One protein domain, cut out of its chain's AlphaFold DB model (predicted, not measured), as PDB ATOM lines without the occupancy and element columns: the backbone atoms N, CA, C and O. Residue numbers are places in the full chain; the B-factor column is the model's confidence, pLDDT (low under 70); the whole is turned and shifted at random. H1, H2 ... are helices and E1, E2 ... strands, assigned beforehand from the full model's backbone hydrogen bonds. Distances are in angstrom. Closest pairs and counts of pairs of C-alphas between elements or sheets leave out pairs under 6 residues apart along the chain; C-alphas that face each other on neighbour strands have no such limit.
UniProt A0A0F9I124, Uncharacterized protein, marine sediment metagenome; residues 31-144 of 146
ATOM      1  N   ASP A  31      -7.140 258.167   2.412       93.12
ATOM      2  CA  ASP A  31      -8.414 258.625   1.833       93.12
ATOM      3  C   ASP A  31      -8.386 260.103   1.385       93.12
ATOM      4  O   ASP A  31      -9.255 260.534   0.629       93.12
ATOM      5  N   LEU A  32      -7.351 260.865   1.765       94.38
ATOM      6  CA  LEU A  32      -7.048 262.176   1.188       94.38
ATOM      7  C   LEU A  32      -6.436 262.055  -0.212       94.38
ATOM      8  O   LEU A  32      -6.314 263.042  -0.919       94.38
ATOM      9  N   SER A  33      -6.004 260.869  -0.642       95.44
ATOM     10  CA  SER A  33      -5.388 260.708  -1.954       95.44
ATOM     11  C   SER A  33      -6.429 260.816  -3.074       95.44
ATOM     12  O   SER A  33      -7.405 260.071  -3.044       95.44
ATOM     13  N   PRO A  34      -6.191 261.592  -4.148       96.50
ATOM     14  CA  PRO A  34      -6.997 261.567  -5.378       96.50
ATOM     15  C   PRO A  34      -7.246 260.163  -5.957       96.50
ATOM     16  O   PRO A  34      -8.261 259.917  -6.605       96.50
ATOM     17  N   PHE A  35      -6.314 259.235  -5.722       96.62
ATOM     18  CA  PHE A  35      -6.372 257.855  -6.208       96.62
ATOM     19  C   PHE A  35      -7.271 256.945  -5.358       96.62
ATOM     20  O   PHE A  35      -7.569 255.830  -5.783       96.62
ATOM     21  N   VAL A  36      -7.682 257.403  -4.173       96.25
ATOM     22  CA  VAL A  36      -8.512 256.658  -3.215       96.25
ATOM     23  C   VAL A  36      -9.846 257.367  -2.994       96.25
ATOM     24  O   VAL A  36     -10.876 256.700  -2.980       96.25
ATOM     25  N   LEU A  37      -9.838 258.697  -2.882       97.50
ATOM     26  CA  LEU A  37     -11.011 259.536  -2.657       97.50
ATOM     27  C   LEU A  37     -12.138 259.191  -3.637       97.50
ATOM     28  O   LEU A  37     -11.959 259.272  -4.853       97.50
ATOM     29  N   GLY A  38     -13.293 258.819  -3.095       95.62
ATOM     30  CA  GLY A  38     -14.492 258.465  -3.844       95.62
ATOM     31  C   GLY A  38     -15.444 257.587  -3.020       95.62
ATOM     32  O   GLY A  38     -15.045 257.104  -1.959       95.62
ATOM     33  N   PRO A  39     -16.688 257.373  -3.481       97.81
ATOM     34  CA  PRO A  39     -17.285 257.956  -4.686       97.81
ATOM     35  C   PRO A  39     -17.442 259.482  -4.576       97.81
ATOM     36  O   PRO A  39     -17.655 260.018  -3.490       97.81
ATOM     37  N   VAL A  40     -17.287 260.189  -5.698       97.56
ATOM     38  CA  VAL A  40     -17.440 261.648  -5.783       97.56
ATOM     39  C   VAL A  40     -18.554 262.009  -6.757       97.56
ATOM     40  O   VAL A  40     -18.637 261.448  -7.851       97.56
ATOM     41  N   GLN A  41     -19.421 262.930  -6.345       97.31
ATOM     42  CA  GLN A  41     -20.530 263.416  -7.163       97.31
ATOM     43  C   GLN A  41     -19.981 264.190  -8.370       97.31
ATOM     44  O   GLN A  41     -19.059 264.998  -8.228       97.31
ATOM     45  N   THR A  42     -20.526 263.928  -9.558       96.62
ATOM     46  CA  THR A  42     -20.217 264.690 -10.779       96.62
ATOM     47  C   THR A  42     -21.213 265.836 -10.974       96.62
ATOM     48  O   THR A  42     -22.102 266.027 -10.146       96.62
ATOM     49  N   TYR A  43     -21.090 266.604 -12.060       95.94
ATOM     50  CA  TYR A  43     -22.099 267.614 -12.401       95.94
ATOM     51  C   TYR A  43     -23.438 267.017 -12.855       95.94
ATOM     52  O   TYR A  43     -24.456 267.704 -12.842       95.94
ATOM     53  N   GLU A  44     -23.454 265.744 -13.253       95.88
ATOM     54  CA  GLU A  44     -24.684 265.049 -13.611       95.88
ATOM     55  C   GLU A  44     -25.380 264.532 -12.358       95.88
ATOM     56  O   GLU A  44     -24.765 263.885 -11.507       95.88
ATOM     57  N   VAL A  45     -26.680 264.802 -12.262       94.81
ATOM     58  CA  VAL A  45     -27.523 264.380 -11.140       94.81
ATOM     59  C   VAL A  45     -27.418 262.865 -10.956       94.81
ATOM     60  O   VAL A  45     -27.573 262.108 -11.907       94.81
ATOM     61  N   GLU A  46     -27.116 262.440  -9.725       95.12
ATOM     62  CA  GLU A  46     -26.984 261.028  -9.320       95.12
ATOM     63  C   GLU A  46     -25.890 260.216 -10.039       95.12
ATOM     64  O   GLU A  46     -25.780 259.005  -9.842       95.12
ATOM     65  N   VAL A  47     -25.011 260.867 -10.805       97.31
ATOM     66  CA  VAL A  47     -23.841 260.224 -11.412       97.31
ATOM     67  C   VAL A  47     -22.603 260.488 -10.564       97.31
ATOM     68  O   VAL A  47     -22.234 261.635 -10.295       97.31
ATOM     69  N   TYR A  48     -21.920 259.404 -10.195       98.31
ATOM     70  CA  TYR A  48     -20.729 259.429  -9.352       98.31
ATOM     71  C   TYR A  48     -19.529 258.820 -10.073       98.31
ATOM     72  O   TYR A  48     -19.625 257.752 -10.680       98.31
ATOM     73  N   ALA A  49     -18.368 259.452  -9.921       98.56
ATOM     74  CA  ALA A  49     -17.101 258.815 -10.236       98.56
ATOM     75  C   ALA A  49     -16.593 258.049  -9.008       98.56
ATOM     76  O   ALA A  49     -16.482 258.605  -7.915       98.56
ATOM     77  N   GLN A  50     -16.236 256.780  -9.179       98.50
ATOM     78  CA  GLN A  50     -15.787 255.913  -8.085       98.50
ATOM     79  C   GLN A  50     -14.445 256.354  -7.496       98.50
ATOM     80  O   GLN A  50     -14.155 256.078  -6.333       98.50
ATOM     81  N   ARG A  51     -13.632 257.063  -8.290       98.38
ATOM     82  CA  ARG A  51     -12.379 257.694  -7.868       98.38
ATOM     83  C   ARG A  51     -12.306 259.120  -8.384       98.38
ATOM     84  O   ARG A  51     -12.583 259.376  -9.556       98.38
ATOM     85  N   PHE A  52     -11.837 260.032  -7.545       98.56
ATOM     86  CA  PHE A  52     -11.632 261.425  -7.921       98.56
ATOM     87  C   PHE A  52     -10.610 261.579  -9.062       98.56
ATOM     88  O   PHE A  52     -10.830 262.362  -9.983       98.56
ATOM     89  N   GLU A  53      -9.526 260.796  -9.069       98.50
ATOM     90  CA  GLU A  53      -8.586 260.785 -10.201       98.50
ATOM     91  C   GLU A  53      -9.291 260.403 -11.514       98.50
ATOM     92  O   GLU A  53      -9.009 261.004 -12.549       98.50
ATOM     93  N   ASN A  54     -10.250 259.471 -11.483       98.75
ATOM     94  CA  ASN A  54     -11.027 259.121 -12.673       98.75
ATOM     95  C   ASN A  54     -11.963 260.253 -13.088       98.75
ATOM     96  O   ASN A  54     -12.013 260.570 -14.274       98.75
ATOM     97  N   LEU A  55     -12.637 260.913 -12.140       98.75
ATOM     98  CA  LEU A  55     -13.418 262.119 -12.431       98.75
ATOM     99  C   LEU A  55     -12.580 263.115 -13.233       98.75
ATOM    100  O   LEU A  55     -12.960 263.508 -14.335       98.75
ATOM    101  N   TRP A  56     -11.400 263.456 -12.714       98.69
ATOM    102  CA  TRP A  56     -10.501 264.420 -13.336       98.69
ATOM    103  C   TRP A  56     -10.008 263.977 -14.716       98.69
ATOM    104  O   TRP A  56     -10.016 264.757 -15.668       98.69
ATOM    105  N   GLN A  57      -9.544 262.735 -14.841       98.69
ATOM    106  CA  GLN A  57      -8.888 262.268 -16.060       98.69
ATOM    107  C   GLN A  57      -9.881 262.037 -17.194       98.69
ATOM    108  O   GLN A  57      -9.586 262.389 -18.334       98.69
ATOM    109  N   TYR A  58     -11.067 261.521 -16.879       98.62
ATOM    110  CA  TYR A  58     -12.113 261.260 -17.863       98.62
ATOM    111  C   TYR A  58     -12.968 262.489 -18.195       98.62
ATOM    112  O   TYR A  58     -13.709 262.463 -19.170       98.62
ATOM    113  N   SER A  59     -12.806 263.599 -17.467       98.56
ATOM    114  CA  SER A  59     -13.346 264.902 -17.888       98.56
ATOM    115  C   SER A  59     -12.548 265.528 -19.039       98.56
ATOM    116  O   SER A  59     -12.960 266.539 -19.596       98.56
ATOM    117  N   LYS A  60     -11.395 264.962 -19.412       98.69
ATOM    118  CA  LYS A  60     -10.556 265.477 -20.497       98.69
ATOM    119  C   LYS A  60     -11.020 264.956 -21.848       98.69
ATOM    120  O   LYS A  60     -11.294 263.766 -22.009       98.69
ATOM    121  N   VAL A  61     -11.021 265.841 -22.834       98.69
ATOM    122  CA  VAL A  61     -11.331 265.521 -24.226       98.69
ATOM    123  C   VAL A  61     -10.033 265.531 -25.025       98.69
ATOM    124  O   VAL A  61      -9.187 266.408 -24.854       98.69
ATOM    125  N   TYR A  62      -9.849 264.517 -25.862       98.56
ATOM    126  CA  TYR A  62      -8.666 264.328 -26.701       98.56
ATOM    127  C   TYR A  62      -9.068 264.436 -28.169       98.56
ATOM    128  O   TYR A  62     -10.246 264.330 -28.487       98.56
ATOM    129  N   LYS A  63      -8.099 264.610 -29.069       98.19
ATOM    130  CA  LYS A  63      -8.366 264.791 -30.501       98.19
ATOM    131  C   LYS A  63      -9.238 263.683 -31.116       98.19
ATOM    132  O   LYS A  63     -10.110 263.983 -31.915       98.19
ATOM    133  N   GLU A  64      -9.033 262.422 -30.735       97.69
ATOM    134  CA  GLU A  64      -9.847 261.276 -31.185       97.69
ATOM    135  C   GLU A  64     -11.263 261.216 -30.589       97.69
ATOM    136  O   GLU A  64     -12.062 260.374 -30.982       97.69
ATOM    137  N   HIS A  65     -11.556 262.078 -29.620       98.38
ATOM    138  CA  HIS A  65     -12.841 262.189 -28.936       98.38
ATOM    139  C   HIS A  65     -13.644 263.405 -29.413       98.38
ATOM    140  O   HIS A  65     -14.638 263.755 -28.783       98.38
ATOM    141  N   LEU A  66     -13.185 264.079 -30.469       98.44
ATOM    142  CA  LEU A  66     -13.863 265.229 -31.046       98.44
ATOM    143  C   LEU A  66     -14.750 264.810 -32.216       98.44
ATOM    144  O   LEU A  66     -14.351 263.987 -33.041       98.44
ATOM    145  N   ASP A  67     -15.930 265.413 -32.300       97.94
ATOM    146  CA  ASP A  67     -16.739 265.412 -33.513       97.94
ATOM    147  C   ASP A  67     -16.233 266.452 -34.536       97.94
ATOM    148  O   ASP A  67     -15.184 267.084 -34.365       97.94
ATOM    149  N   VAL A  68     -16.983 266.621 -35.630       97.31
ATOM    150  CA  VAL A  68     -16.657 267.566 -36.712       97.31
ATOM    151  C   VAL A  68     -16.636 269.032 -36.266       97.31
ATOM    152  O   VAL A  68     -15.927 269.831 -36.875       97.31
ATOM    153  N   ASP A  69     -17.343 269.368 -35.187       97.38
ATOM    154  CA  ASP A  69     -17.458 270.719 -34.632       97.38
ATOM    155  C   ASP A  69     -16.495 270.939 -33.448       97.38
ATOM    156  O   ASP A  69     -16.497 271.983 -32.783       97.38
ATOM    157  N   GLY A  70     -15.647 269.948 -33.158       97.06
ATOM    158  CA  GLY A  70     -14.719 269.981 -32.038       97.06
ATOM    159  C   GLY A  70     -15.412 269.897 -30.678       97.06
ATOM    160  O   GLY A  70     -14.859 270.409 -29.702       97.06
ATOM    161  N   ASN A  71     -16.620 269.334 -30.602       98.31
ATOM    162  CA  ASN A  71     -17.314 268.982 -29.362       98.31
ATOM    163  C   ASN A  71     -17.023 267.521 -28.982       98.31
ATOM    164  O   ASN A  71     -16.521 266.762 -29.814       98.31
ATOM    165  N   PRO A  72     -17.295 267.096 -27.733       98.44
ATOM    166  CA  PRO A  72     -17.099 265.704 -27.362       98.44
ATOM    167  C   PRO A  72     -18.041 264.792 -28.155       98.44
ATOM    168  O   PRO A  72     -19.253 265.002 -28.165       98.44
ATOM    169  N   SER A  73     -17.489 263.760 -28.783       98.44
ATOM    170  CA  SER A  73     -18.262 262.781 -29.542       98.44
ATOM    171  C   SER A  73     -19.063 261.844 -28.626       98.44
ATOM    172  O   SER A  73     -18.824 261.750 -27.418       98.44
ATOM    173  N   VAL A  74     -19.993 261.073 -29.195       98.19
ATOM    174  CA  VAL A  74     -20.757 260.055 -28.446       98.19
ATOM    175  C   VAL A  74     -19.823 259.020 -27.800       98.19
ATOM    176  O   VAL A  74     -20.033 258.589 -26.663       98.19
ATOM    177  N   GLU A  75     -18.739 258.661 -28.487       98.38
ATOM    178  CA  GLU A  75     -17.710 257.752 -27.986       98.38
ATOM    179  C   GLU A  75     -17.003 258.319 -26.755       98.38
ATOM    180  O   GLU A  75     -16.689 257.557 -25.833       98.38
ATOM    181  N   TRP A  76     -16.798 259.640 -26.695       98.56
ATOM    182  CA  TRP A  76     -16.254 260.302 -25.514       98.56
ATOM    183  C   TRP A  76     -17.173 260.150 -24.307       98.56
ATOM    184  O   TRP A  76     -16.705 259.757 -23.238       98.56
ATOM    185  N   PHE A  77     -18.477 260.400 -24.465       98.38
ATOM    186  CA  PHE A  77     -19.439 260.253 -23.368       98.38
ATOM    187  C   PHE A  77     -19.466 258.815 -22.840       98.38
ATOM    188  O   PHE A  77     -19.444 258.602 -21.625       98.38
ATOM    189  N   ALA A  78     -19.419 257.826 -23.739       98.50
ATOM    190  CA  ALA A  78     -19.331 256.419 -23.366       98.50
ATOM    191  C   ALA A  78     -17.998 256.080 -22.665       98.50
ATOM    192  O   ALA A  78     -17.979 255.340 -21.681       98.50
ATOM    193  N   TRP A  79     -16.874 256.619 -23.147       98.62
ATOM    194  CA  TRP A  79     -15.555 256.455 -22.529       98.62
ATOM    195  C   TRP A  79     -15.494 257.076 -21.132       98.62
ATOM    196  O   TRP A  79     -15.032 256.426 -20.192       98.62
ATOM    197  N   ARG A  80     -16.030 258.288 -20.975       98.56
ATOM    198  CA  ARG A  80     -16.131 259.000 -19.704       98.56
ATOM    199  C   ARG A  80     -16.969 258.232 -18.693       98.56
ATOM    200  O   ARG A  80     -16.501 258.009 -17.582       98.56
ATOM    201  N   ALA A  81     -18.166 257.790 -19.082       98.50
ATOM    202  CA  ALA A  81     -19.055 257.038 -18.200       98.50
ATOM    203  C   ALA A  81     -18.383 255.757 -17.677       98.50
ATOM    204  O   ALA A  81     -18.404 255.489 -16.477       98.50
ATOM    205  N   ARG A  82     -17.698 255.008 -18.557       98.56
ATOM    206  CA  ARG A  82     -16.918 253.826 -18.151       98.56
ATOM    207  C   ARG A  82     -15.787 254.176 -17.187       98.56
ATOM    208  O   ARG A  82     -15.595 253.474 -16.203       98.56
ATOM    209  N   GLY A  83     -15.047 255.249 -17.458       98.50
ATOM    210  CA  GLY A  83     -13.949 255.682 -16.599       98.50
ATOM    211  C   GLY A  83     -14.396 256.137 -15.218       98.50
ATOM    212  O   GLY A  83     -13.784 255.775 -14.217       98.50
ATOM    213  N   TRP A  84     -15.488 256.897 -15.149       98.69
ATOM    214  CA  TRP A  84     -16.100 257.299 -13.886       98.69
ATOM    215  C   TRP A  84     -16.588 256.095 -13.080       98.69
ATOM    216  O   TRP A  84     -16.381 256.062 -11.870       98.69
ATOM    217  N   ALA A  85     -17.148 255.078 -13.732       98.50
ATOM    218  CA  ALA A  85     -17.583 253.851 -13.072       98.50
ATOM    219  C   ALA A  85     -16.428 252.932 -12.612       98.50
ATOM    220  O   ALA A  85     -16.668 251.997 -11.849       98.50
ATOM    221  N   ASP A  86     -15.184 253.162 -13.049       98.50
ATOM    222  CA  ASP A  86     -14.061 252.283 -12.716       98.50
ATOM    223  C   ASP A  86     -13.572 252.497 -11.271       98.50
ATOM    224  O   ASP A  86     -13.213 253.602 -10.857       98.50
ATOM    225  N   MET A  87     -13.503 251.405 -10.507       97.69
ATOM    226  CA  MET A  87     -13.033 251.377  -9.118       97.69
ATOM    227  C   MET A  87     -11.523 251.626  -8.976       97.69
ATOM    228  O   MET A  87     -11.042 251.904  -7.868       97.69
ATOM    229  N   ARG A  88     -10.758 251.512 -10.066       97.44
ATOM    230  CA  ARG A  88      -9.317 251.763 -10.118       97.44
ATOM    231  C   ARG A  88      -9.038 253.141 -10.703       97.44
ATOM    232  O   ARG A  88      -9.483 253.468 -11.794       97.44
ATOM    233  N   ALA A  89      -8.221 253.922 -10.005       97.94
ATOM    234  CA  ALA A  89      -7.769 255.220 -10.491       97.94
ATOM    235  C   ALA A  89      -6.782 255.091 -11.670       97.94
ATOM    236  O   ALA A  89      -5.761 254.399 -11.573       97.94
ATOM    237  N   HIS A  90      -7.046 255.819 -12.755       97.94
ATOM    238  CA  HIS A  90      -6.248 255.827 -13.982       97.94
ATOM    239  C   HIS A  90      -5.587 257.179 -14.204       97.94
ATOM    240  O   HIS A  90      -6.207 258.116 -14.687       97.94
ATOM    241  N   ARG A  91      -4.280 257.273 -13.940       97.06
ATOM    242  CA  ARG A  91      -3.527 258.529 -14.119       97.06
ATOM    243  C   ARG A  91      -3.380 258.970 -15.579       97.06
ATOM    244  O   ARG A  91      -3.195 260.152 -15.860       97.06
ATOM    245  N   TYR A  92      -3.369 258.007 -16.497       97.50
ATOM    246  CA  TYR A  92      -3.099 258.226 -17.918       97.50
ATOM    247  C   TYR A  92      -3.978 257.303 -18.770       97.50
ATOM    248  O   TYR A  92      -3.443 256.404 -19.420       97.50
ATOM    249  N   PRO A  93      -5.309 257.482 -18.768       97.69
ATOM    250  CA  PRO A  93      -6.209 256.553 -19.448       97.69
ATOM    251  C   PRO A  93      -6.000 256.528 -20.973       97.69
ATOM    252  O   PRO A  93      -6.254 255.510 -21.601       97.69
ATOM    253  N   MET A  94      -5.451 257.604 -21.554       97.56
ATOM    254  CA  MET A  94      -5.069 257.675 -22.977       97.56
ATOM    255  C   MET A  94      -3.572 257.429 -23.239       97.56
ATOM    256  O   MET A  94      -3.112 257.533 -24.375       97.56
ATOM    257  N   GLY A  95      -2.787 257.114 -22.203       97.25
ATOM    258  CA  GLY A  95      -1.328 256.985 -22.275       97.25
ATOM    259  C   GLY A  95      -0.566 258.248 -21.849       97.25
ATOM    260  O   GLY A  95      -1.084 259.368 -21.853       97.25
ATOM    261  N   ARG A  96       0.692 258.067 -21.421       95.69
ATOM    262  CA  ARG A  96       1.553 259.166 -20.941       95.69
ATOM    263  C   ARG A  96       1.894 260.132 -22.077       95.69
ATOM    264  O   ARG A  96       2.180 259.709 -23.189       95.69
ATOM    265  N   GLY A  97       1.913 261.431 -21.775       95.12
ATOM    266  CA  GLY A  97       2.318 262.482 -22.718       95.12
ATOM    267  C   GLY A  97       1.234 262.928 -23.704       95.12
ATOM    268  O   GLY A  97       1.428 263.930 -24.390       95.12
ATOM    269  N   ARG A  98       0.079 262.253 -23.748       97.31
ATOM    270  CA  ARG A  98      -1.067 262.712 -24.540       97.31
ATOM    271  C   ARG A  98      -1.597 264.028 -23.981       97.31
ATOM    272  O   ARG A  98      -1.865 264.136 -22.782       97.31
ATOM    273  N   LYS A  99      -1.757 265.013 -24.862       97.38
ATOM    274  CA  LYS A  99      -2.294 266.331 -24.525       97.38
ATOM    275  C   LYS A  99      -3.803 266.335 -24.786       97.38
ATOM    276  O   LYS A  99      -4.193 265.976 -25.895       97.38
ATOM    277  N   PRO A 100      -4.635 266.666 -23.786       98.31
ATOM    278  CA  PRO A 100      -6.043 266.928 -24.029       98.31
ATOM    279  C   PRO A 100      -6.207 268.266 -24.753       98.31
ATOM    280  O   PRO A 100      -5.391 269.170 -24.568       98.31
ATOM    281  N   GLU A 101      -7.272 268.383 -25.534       98.56
ATOM    282  CA  GLU A 101      -7.657 269.627 -26.207       98.56
ATOM    283  C   GLU A 101      -8.305 270.587 -25.195       98.56
ATOM    284  O   GLU A 101      -7.958 271.763 -25.123       98.56
ATOM    285  N   TYR A 102      -9.188 270.059 -24.342       98.69
ATOM    286  CA  TYR A 102      -9.829 270.773 -23.235       98.69
ATOM    287  C   TYR A 102     -10.381 269.779 -22.198       98.69
ATOM    288  O   TYR A 102     -10.209 268.561 -22.317       98.69
ATOM    289  N   SER A 103     -11.010 270.280 -21.137       98.69
ATOM    290  CA  SER A 103     -11.869 269.479 -20.254       98.69
ATOM    291  C   SER A 103     -13.326 269.869 -20.443       98.69
ATOM    292  O   SER A 103     -13.622 271.050 -20.568       98.69
ATOM    293  N   TRP A 104     -14.216 268.887 -20.495       98.62
ATOM    294  CA  TRP A 104     -15.649 269.106 -20.633       98.62
ATOM    295  C   TRP A 104     -16.335 268.974 -19.279       98.62
ATOM    296  O   TRP A 104     -16.180 267.953 -18.599       98.62
ATOM    297  N   TRP A 105     -17.085 269.999 -18.890       98.19
ATOM    298  CA  TRP A 105     -17.771 270.058 -17.604       98.19
ATOM    299  C   TRP A 105     -18.988 270.973 -17.710       98.19
ATOM    300  O   TRP A 105     -18.831 272.080 -18.205       98.19
ATOM    301  N   GLU A 106     -20.171 270.525 -17.276       96.31
ATOM    302  CA  GLU A 106     -21.403 271.346 -17.299       96.31
ATOM    303  C   GLU A 106     -21.698 271.979 -18.674       96.31
ATOM    304  O   GLU A 106     -22.047 273.146 -18.771       96.31
ATOM    305  N   GLU A 107     -21.530 271.200 -19.748       96.56
ATOM    306  CA  GLU A 107     -21.697 271.654 -21.143       96.56
ATOM    307  C   GLU A 107     -20.682 272.718 -21.616       96.56
ATOM    308  O   GLU A 107     -20.787 273.243 -22.724       96.56
ATOM    309  N   GLU A 108     -19.638 272.984 -20.826       97.81
ATOM    310  CA  GLU A 108     -18.591 273.949 -21.148       97.81
ATOM    311  C   GLU A 108     -17.264 273.288 -21.551       97.81
ATOM    312  O   GLU A 108     -16.831 272.263 -21.009       97.81
ATOM    313  N   LYS A 109     -16.555 273.944 -22.482       98.50
ATOM    314  CA  LYS A 109     -15.157 273.640 -22.820       98.50
ATOM    315  C   LYS A 109     -14.234 274.455 -21.920       98.50
ATOM    316  O   LYS A 109     -14.028 275.647 -22.135       98.50
ATOM    317  N   LEU A 110     -13.627 273.800 -20.941       98.56
ATOM    318  CA  LEU A 110     -12.713 274.429 -19.998       98.56
ATOM    319  C   LEU A 110     -11.256 274.257 -20.427       98.56
ATOM    320  O   LEU A 110     -10.761 273.142 -20.634       98.56
ATOM    321  N   GLY A 111     -10.532 275.376 -20.475       98.31
ATOM    322  CA  GLY A 111      -9.074 275.371 -20.555       98.31
ATOM    323  C   GLY A 111      -8.441 274.781 -19.291       98.31
ATOM    324  O   GLY A 111      -9.090 274.606 -18.261       98.31
ATOM    325  N   TYR A 112      -7.136 274.494 -19.334       97.19
ATOM    326  CA  TYR A 112      -6.448 273.789 -18.241       97.19
ATOM    327  C   TYR A 112      -6.610 274.458 -16.866       97.19
ATOM    328  O   TYR A 112      -6.856 273.774 -15.871       97.19
ATOM    329  N   ILE A 113      -6.467 275.784 -16.795       97.94
ATOM    330  CA  ILE A 113      -6.548 276.519 -15.526       97.94
ATOM    331  C   ILE A 113      -7.977 276.519 -14.984       97.94
ATOM    332  O   ILE A 113      -8.174 276.230 -13.802       97.94
ATOM    333  N   ASP A 114      -8.967 276.781 -15.833       98.44
ATOM    334  CA  ASP A 114     -10.368 276.832 -15.416       98.44
ATOM    335  C   ASP A 114     -10.875 275.449 -15.023       98.44
ATOM    336  O   ASP A 114     -11.469 275.299 -13.959       98.44
ATOM    337  N   ALA A 115     -10.493 274.408 -15.767       98.31
ATOM    338  CA  ALA A 115     -10.771 273.023 -15.408       98.31
ATOM    339  C   ALA A 115     -10.203 272.663 -14.026       98.31
ATOM    340  O   ALA A 115     -10.849 271.986 -13.230       98.31
ATOM    341  N   ARG A 116      -9.003 273.144 -13.675       98.19
ATOM    342  CA  ARG A 116      -8.465 272.918 -12.326       98.19
ATOM    343  C   ARG A 116      -9.234 273.661 -11.244       98.19
ATOM    344  O   ARG A 116      -9.318 273.139 -10.140       98.19
ATOM    345  N   LYS A 117      -9.748 274.858 -11.516       97.94
ATOM    346  CA  LYS A 117     -10.521 275.631 -10.536       97.94
ATOM    347  C   LYS A 117     -11.908 275.027 -10.333       97.94
ATOM    348  O   LYS A 117     -12.295 274.791  -9.193       97.94
ATOM    349  N   GLN A 118     -12.608 274.753 -11.429       97.75
ATOM    350  CA  GLN A 118     -14.001 274.316 -11.424       97.75
ATOM    351  C   GLN A 118     -14.161 272.823 -11.133       97.75
ATOM    352  O   GLN A 118     -15.077 272.441 -10.416       97.75
ATOM    353  N   ILE A 119     -13.249 271.991 -11.640       98.06
ATOM    354  CA  ILE A 119     -13.309 270.537 -11.465       98.06
ATOM    355  C   ILE A 119     -12.369 270.127 -10.338       98.06
ATOM    356  O   ILE A 119     -12.811 269.698  -9.279       98.06
ATOM    357  N   TYR A 120     -11.053 270.275 -10.537       97.94
ATOM    358  CA  TYR A 120     -10.090 269.626  -9.645       97.94
ATOM    359  C   TYR A 120     -10.164 270.175  -8.216       97.94
ATOM    360  O   TYR A 120     -10.446 269.436  -7.286       97.94
ATOM    361  N   ALA A 121      -9.894 271.463  -8.020       97.50
ATOM    362  CA  ALA A 121      -9.788 272.070  -6.700       97.50
ATOM    363  C   ALA A 121     -11.138 272.093  -5.974       97.50
ATOM    364  O   ALA A 121     -11.196 271.690  -4.815       97.50
ATOM    365  N   LYS A 122     -12.204 272.523  -6.664       97.25
ATOM    366  CA  LYS A 122     -13.558 272.607  -6.105       97.25
ATOM    367  C   LYS A 122     -14.072 271.234  -5.669       97.25
ATOM    368  O   LYS A 122     -14.284 271.025  -4.478       97.25
ATOM    369  N   VAL A 123     -14.179 270.280  -6.597       97.94
ATOM    370  CA  VAL A 123     -14.756 268.959  -6.297       97.94
ATOM    371  C   VAL A 123     -13.887 268.200  -5.292       97.94
ATOM    372  O   VAL A 123     -14.419 267.557  -4.388       97.94
ATOM    373  N   TYR A 124     -12.555 268.304  -5.384       98.06
ATOM    374  CA  TYR A 124     -11.658 267.693  -4.401       98.06
ATOM    375  C   TYR A 124     -11.891 268.258  -3.003       98.06
ATOM    376  O   TYR A 124     -12.092 267.487  -2.072       98.06
ATOM    377  N   ALA A 125     -11.901 269.585  -2.843       96.44
ATOM    378  CA  ALA A 125     -12.103 270.214  -1.542       96.44
ATOM    379  C   ALA A 125     -13.459 269.826  -0.935       96.44
ATOM    380  O   ALA A 125     -13.510 269.420   0.223       96.44
ATOM    381  N   GLU A 126     -14.532 269.866  -1.729       96.56
ATOM    382  CA  GLU A 126     -15.888 269.493  -1.304       96.56
ATOM    383  C   GLU A 126     -15.996 268.050  -0.788       96.56
ATOM    384  O   GLU A 126     -16.836 267.764   0.068       96.56
ATOM    385  N   HIS A 127     -15.166 267.132  -1.289       97.06
ATOM    386  CA  HIS A 127     -15.178 265.727  -0.874       97.06
ATOM    387  C   HIS A 127     -14.140 265.424   0.208       97.06
ATOM    388  O   HIS A 127     -14.430 264.662   1.127       97.06
ATOM    389  N   VAL A 128     -12.968 266.059   0.167       96.19
ATOM    390  CA  VAL A 128     -11.919 265.889   1.180       96.19
ATOM    391  C   VAL A 128     -12.394 266.326   2.554       96.19
ATOM    392  O   VAL A 128     -12.139 265.623   3.523       96.19
ATOM    393  N   VAL A 129     -13.137 267.430   2.664       95.75
ATOM    394  CA  VAL A 129     -13.632 267.899   3.973       95.75
ATOM    395  C   VAL A 129     -14.570 266.906   4.668       95.75
ATOM    396  O   VAL A 129     -14.835 267.045   5.860       95.75
ATOM    397  N   LYS A 130     -15.070 265.907   3.930       95.69
ATOM    398  CA  LYS A 130     -15.969 264.862   4.422       95.69
ATOM    399  C   LYS A 130     -15.224 263.598   4.866       95.69
ATOM    400  O   LYS A 130     -15.866 262.701   5.405       95.69
ATOM    401  N   THR A 131     -13.912 263.494   4.645       95.62
ATOM    402  CA  THR A 131     -13.144 262.284   4.973       95.62
ATOM    403  C   THR A 131     -12.754 262.228   6.446       95.62
ATOM    404  O   THR A 131     -12.508 263.255   7.087       95.62
ATOM    405  N   SER A 132     -12.630 261.014   6.986       94.25
ATOM    406  CA  SER A 132     -12.177 260.775   8.364       94.25
ATOM    407  C   SER A 132     -10.819 261.421   8.627       94.25
ATOM    408  O   SER A 132     -10.617 262.083   9.644       94.25
ATOM    409  N   SER A 133      -9.903 261.310   7.669       93.88
ATOM    410  CA  SER A 133      -8.582 261.928   7.748       93.88
ATOM    411  C   SER A 133      -8.606 263.438   7.834       93.88
ATOM    412  O   SER A 133      -7.815 264.013   8.580       93.88
ATOM    413  N   TYR A 134      -9.502 264.103   7.101       93.31
ATOM    414  CA  TYR A 134      -9.621 265.549   7.210       93.31
ATOM    415  C   TYR A 134     -10.073 265.952   8.615       93.31
ATOM    416  O   TYR A 134      -9.511 266.882   9.196       93.31
ATOM    417  N   TYR A 135     -11.016 265.217   9.210       93.00
ATOM    418  CA  TYR A 135     -11.432 265.461  10.592       93.00
ATOM    419  C   TYR A 135     -10.286 265.274  11.594       93.00
ATOM    420  O   TYR A 135     -10.155 266.090  12.506       93.00
ATOM    421  N   LEU A 136      -9.417 264.275  11.393       91.19
ATOM    422  CA  LEU A 136      -8.210 264.083  12.208       91.19
ATOM    423  C   LEU A 136      -7.203 265.234  12.052       91.19
ATOM    424  O   LEU A 136      -6.541 265.607  13.019       91.19
ATOM    425  N   LEU A 137      -7.103 265.825  10.856       88.88
ATOM    426  CA  LEU A 137      -6.202 266.949  10.579       88.88
ATOM    427  C   LEU A 137      -6.750 268.308  11.021       88.88
ATOM    428  O   LEU A 137      -5.976 269.233  11.272       88.88
ATOM    429  N   LYS A 138      -8.073 268.451  11.125       86.56
ATOM    430  CA  LYS A 138      -8.751 269.726  11.387       86.56
ATOM    431  C   LYS A 138      -8.187 270.513  12.585       86.56
ATOM    432  O   LYS A 138      -8.012 271.724  12.428       86.56
ATOM    433  N   PRO A 139      -7.842 269.899  13.738       84.38
ATOM    434  CA  PRO A 139      -7.233 270.625  14.855       84.38
ATOM    435  C   PRO A 139      -5.899 271.292  14.494       84.38
ATOM    436  O   PRO A 139      -5.629 272.402  14.942       84.38
ATOM    437  N   TYR A 140      -5.091 270.655  13.642       78.44
ATOM    438  CA  TYR A 140      -3.796 271.180  13.203       78.44
ATOM    439  C   TYR A 140      -3.948 272.290  12.159       78.44
ATOM    440  O   TYR A 140      -3.146 273.216  12.128       78.44
ATOM    441  N   ILE A 141      -4.997 272.235  11.333       70.62
ATOM    442  CA  ILE A 141      -5.274 273.245  10.300       70.62
ATOM    443  C   ILE A 141      -5.814 274.540  10.928       70.62
ATOM    444  O   ILE A 141      -5.376 275.631  10.568       70.62
ATOM    445  N   LEU A 142      -6.729 274.446  11.899       58.09
ATOM    446  CA  LEU A 142      -7.339 275.618  12.548       58.09
ATOM    447  C   LEU A 142      -6.359 276.432  13.409       58.09
ATOM    448  O   LEU A 142      -6.610 277.608  13.662       58.09
ATOM    449  N   LEU A 143      -5.237 275.837  13.822       46.28
ATOM    450  CA  LEU A 143      -4.140 276.524  14.514       46.28
ATOM    451  C   LEU A 143      -3.286 277.410  13.585       46.28
ATOM    452  O   LEU A 143      -2.453 278.162  14.078       46.28
ATOM    453  N   VAL A 144      -3.460 277.315  12.261       44.78
ATOM    454  CA  VAL A 144      -2.677 278.067  11.257       44.78
ATOM    455  C   VAL A 144      -3.425 279.295  10.731       44.78
ATOM    456  O   VAL A 144      -2.804 280.199  10.186       44.78
TER     457      VAL A 144
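AT A GLANCE: This is residues 31 to 144 of the 146 residues of an uncharacterized protein of marine sediment metagenome (UniProt A0A0F9I124). A short helix, H1, lies in the middle between H2 and H3, amid long loops; the small hairpin E1-E2 packs on the first part of H3, and H4 turns off at the far end, where residues 139 to 144 stick out. The 114 printed residues, under half of them in named elements, hold four helices and two antiparallel strands in the order H1 H2 E1 E2 H3 H4, mostly helix. The whole is compact, with a radius of gyration of the C-alphas of 15.1 A, yet elongated, spanning 53 by 30 by 26 A.

HOW THE PARTS SIT: Residues 40 to 41 pair antiparallel with 48 to 49. H1, residues 52 to 58, and H2, residues 74 to 85, form a helical hairpin: they touch, Tyr 58 and Arg 80 having the closest C-alphas at 5.0 A, at a shallow tilt of 16 degrees, opposite ways. E1, residues 102 to 105, and E2, residues 108 to 110, form a hairpin, with N 103 and O 110 at 2.9 A, within hydrogen-bond range. Residues 60 to 61 pair antiparallel with 102 to 103 of E1. H3, residues 112 to 128, only just touches H1, with 3 pairs of C-alphas within 8 A, the closest those of Trp 56 and Tyr 120 at 6.4 A. H4, residues 132 to 142, is close to H3 but not clearly touching, about perpendicular at 78 degrees; their closest C-alphas, Val 128 and Tyr 134, are 6.5 A apart. Every O i to N i+4 pair is within hydrogen-bond range in H1 and H2, against 11 of 13 in H3 and 5 of 7 in H4.

IN THESE COORDINATES: H1 starts at C-alpha 52 (-11.632, 261.425, -7.921). H2 is 16.9 A long, H3 21.7 A and H4 16.2 A, ending at C-alpha 142 (-7.339, 275.618, 12.548).

THE WHOLE: The printed part has no cut. The links H1 to H2 and H2 to E1 are long. Residues 142 to 144 are under 70 in pLDDT.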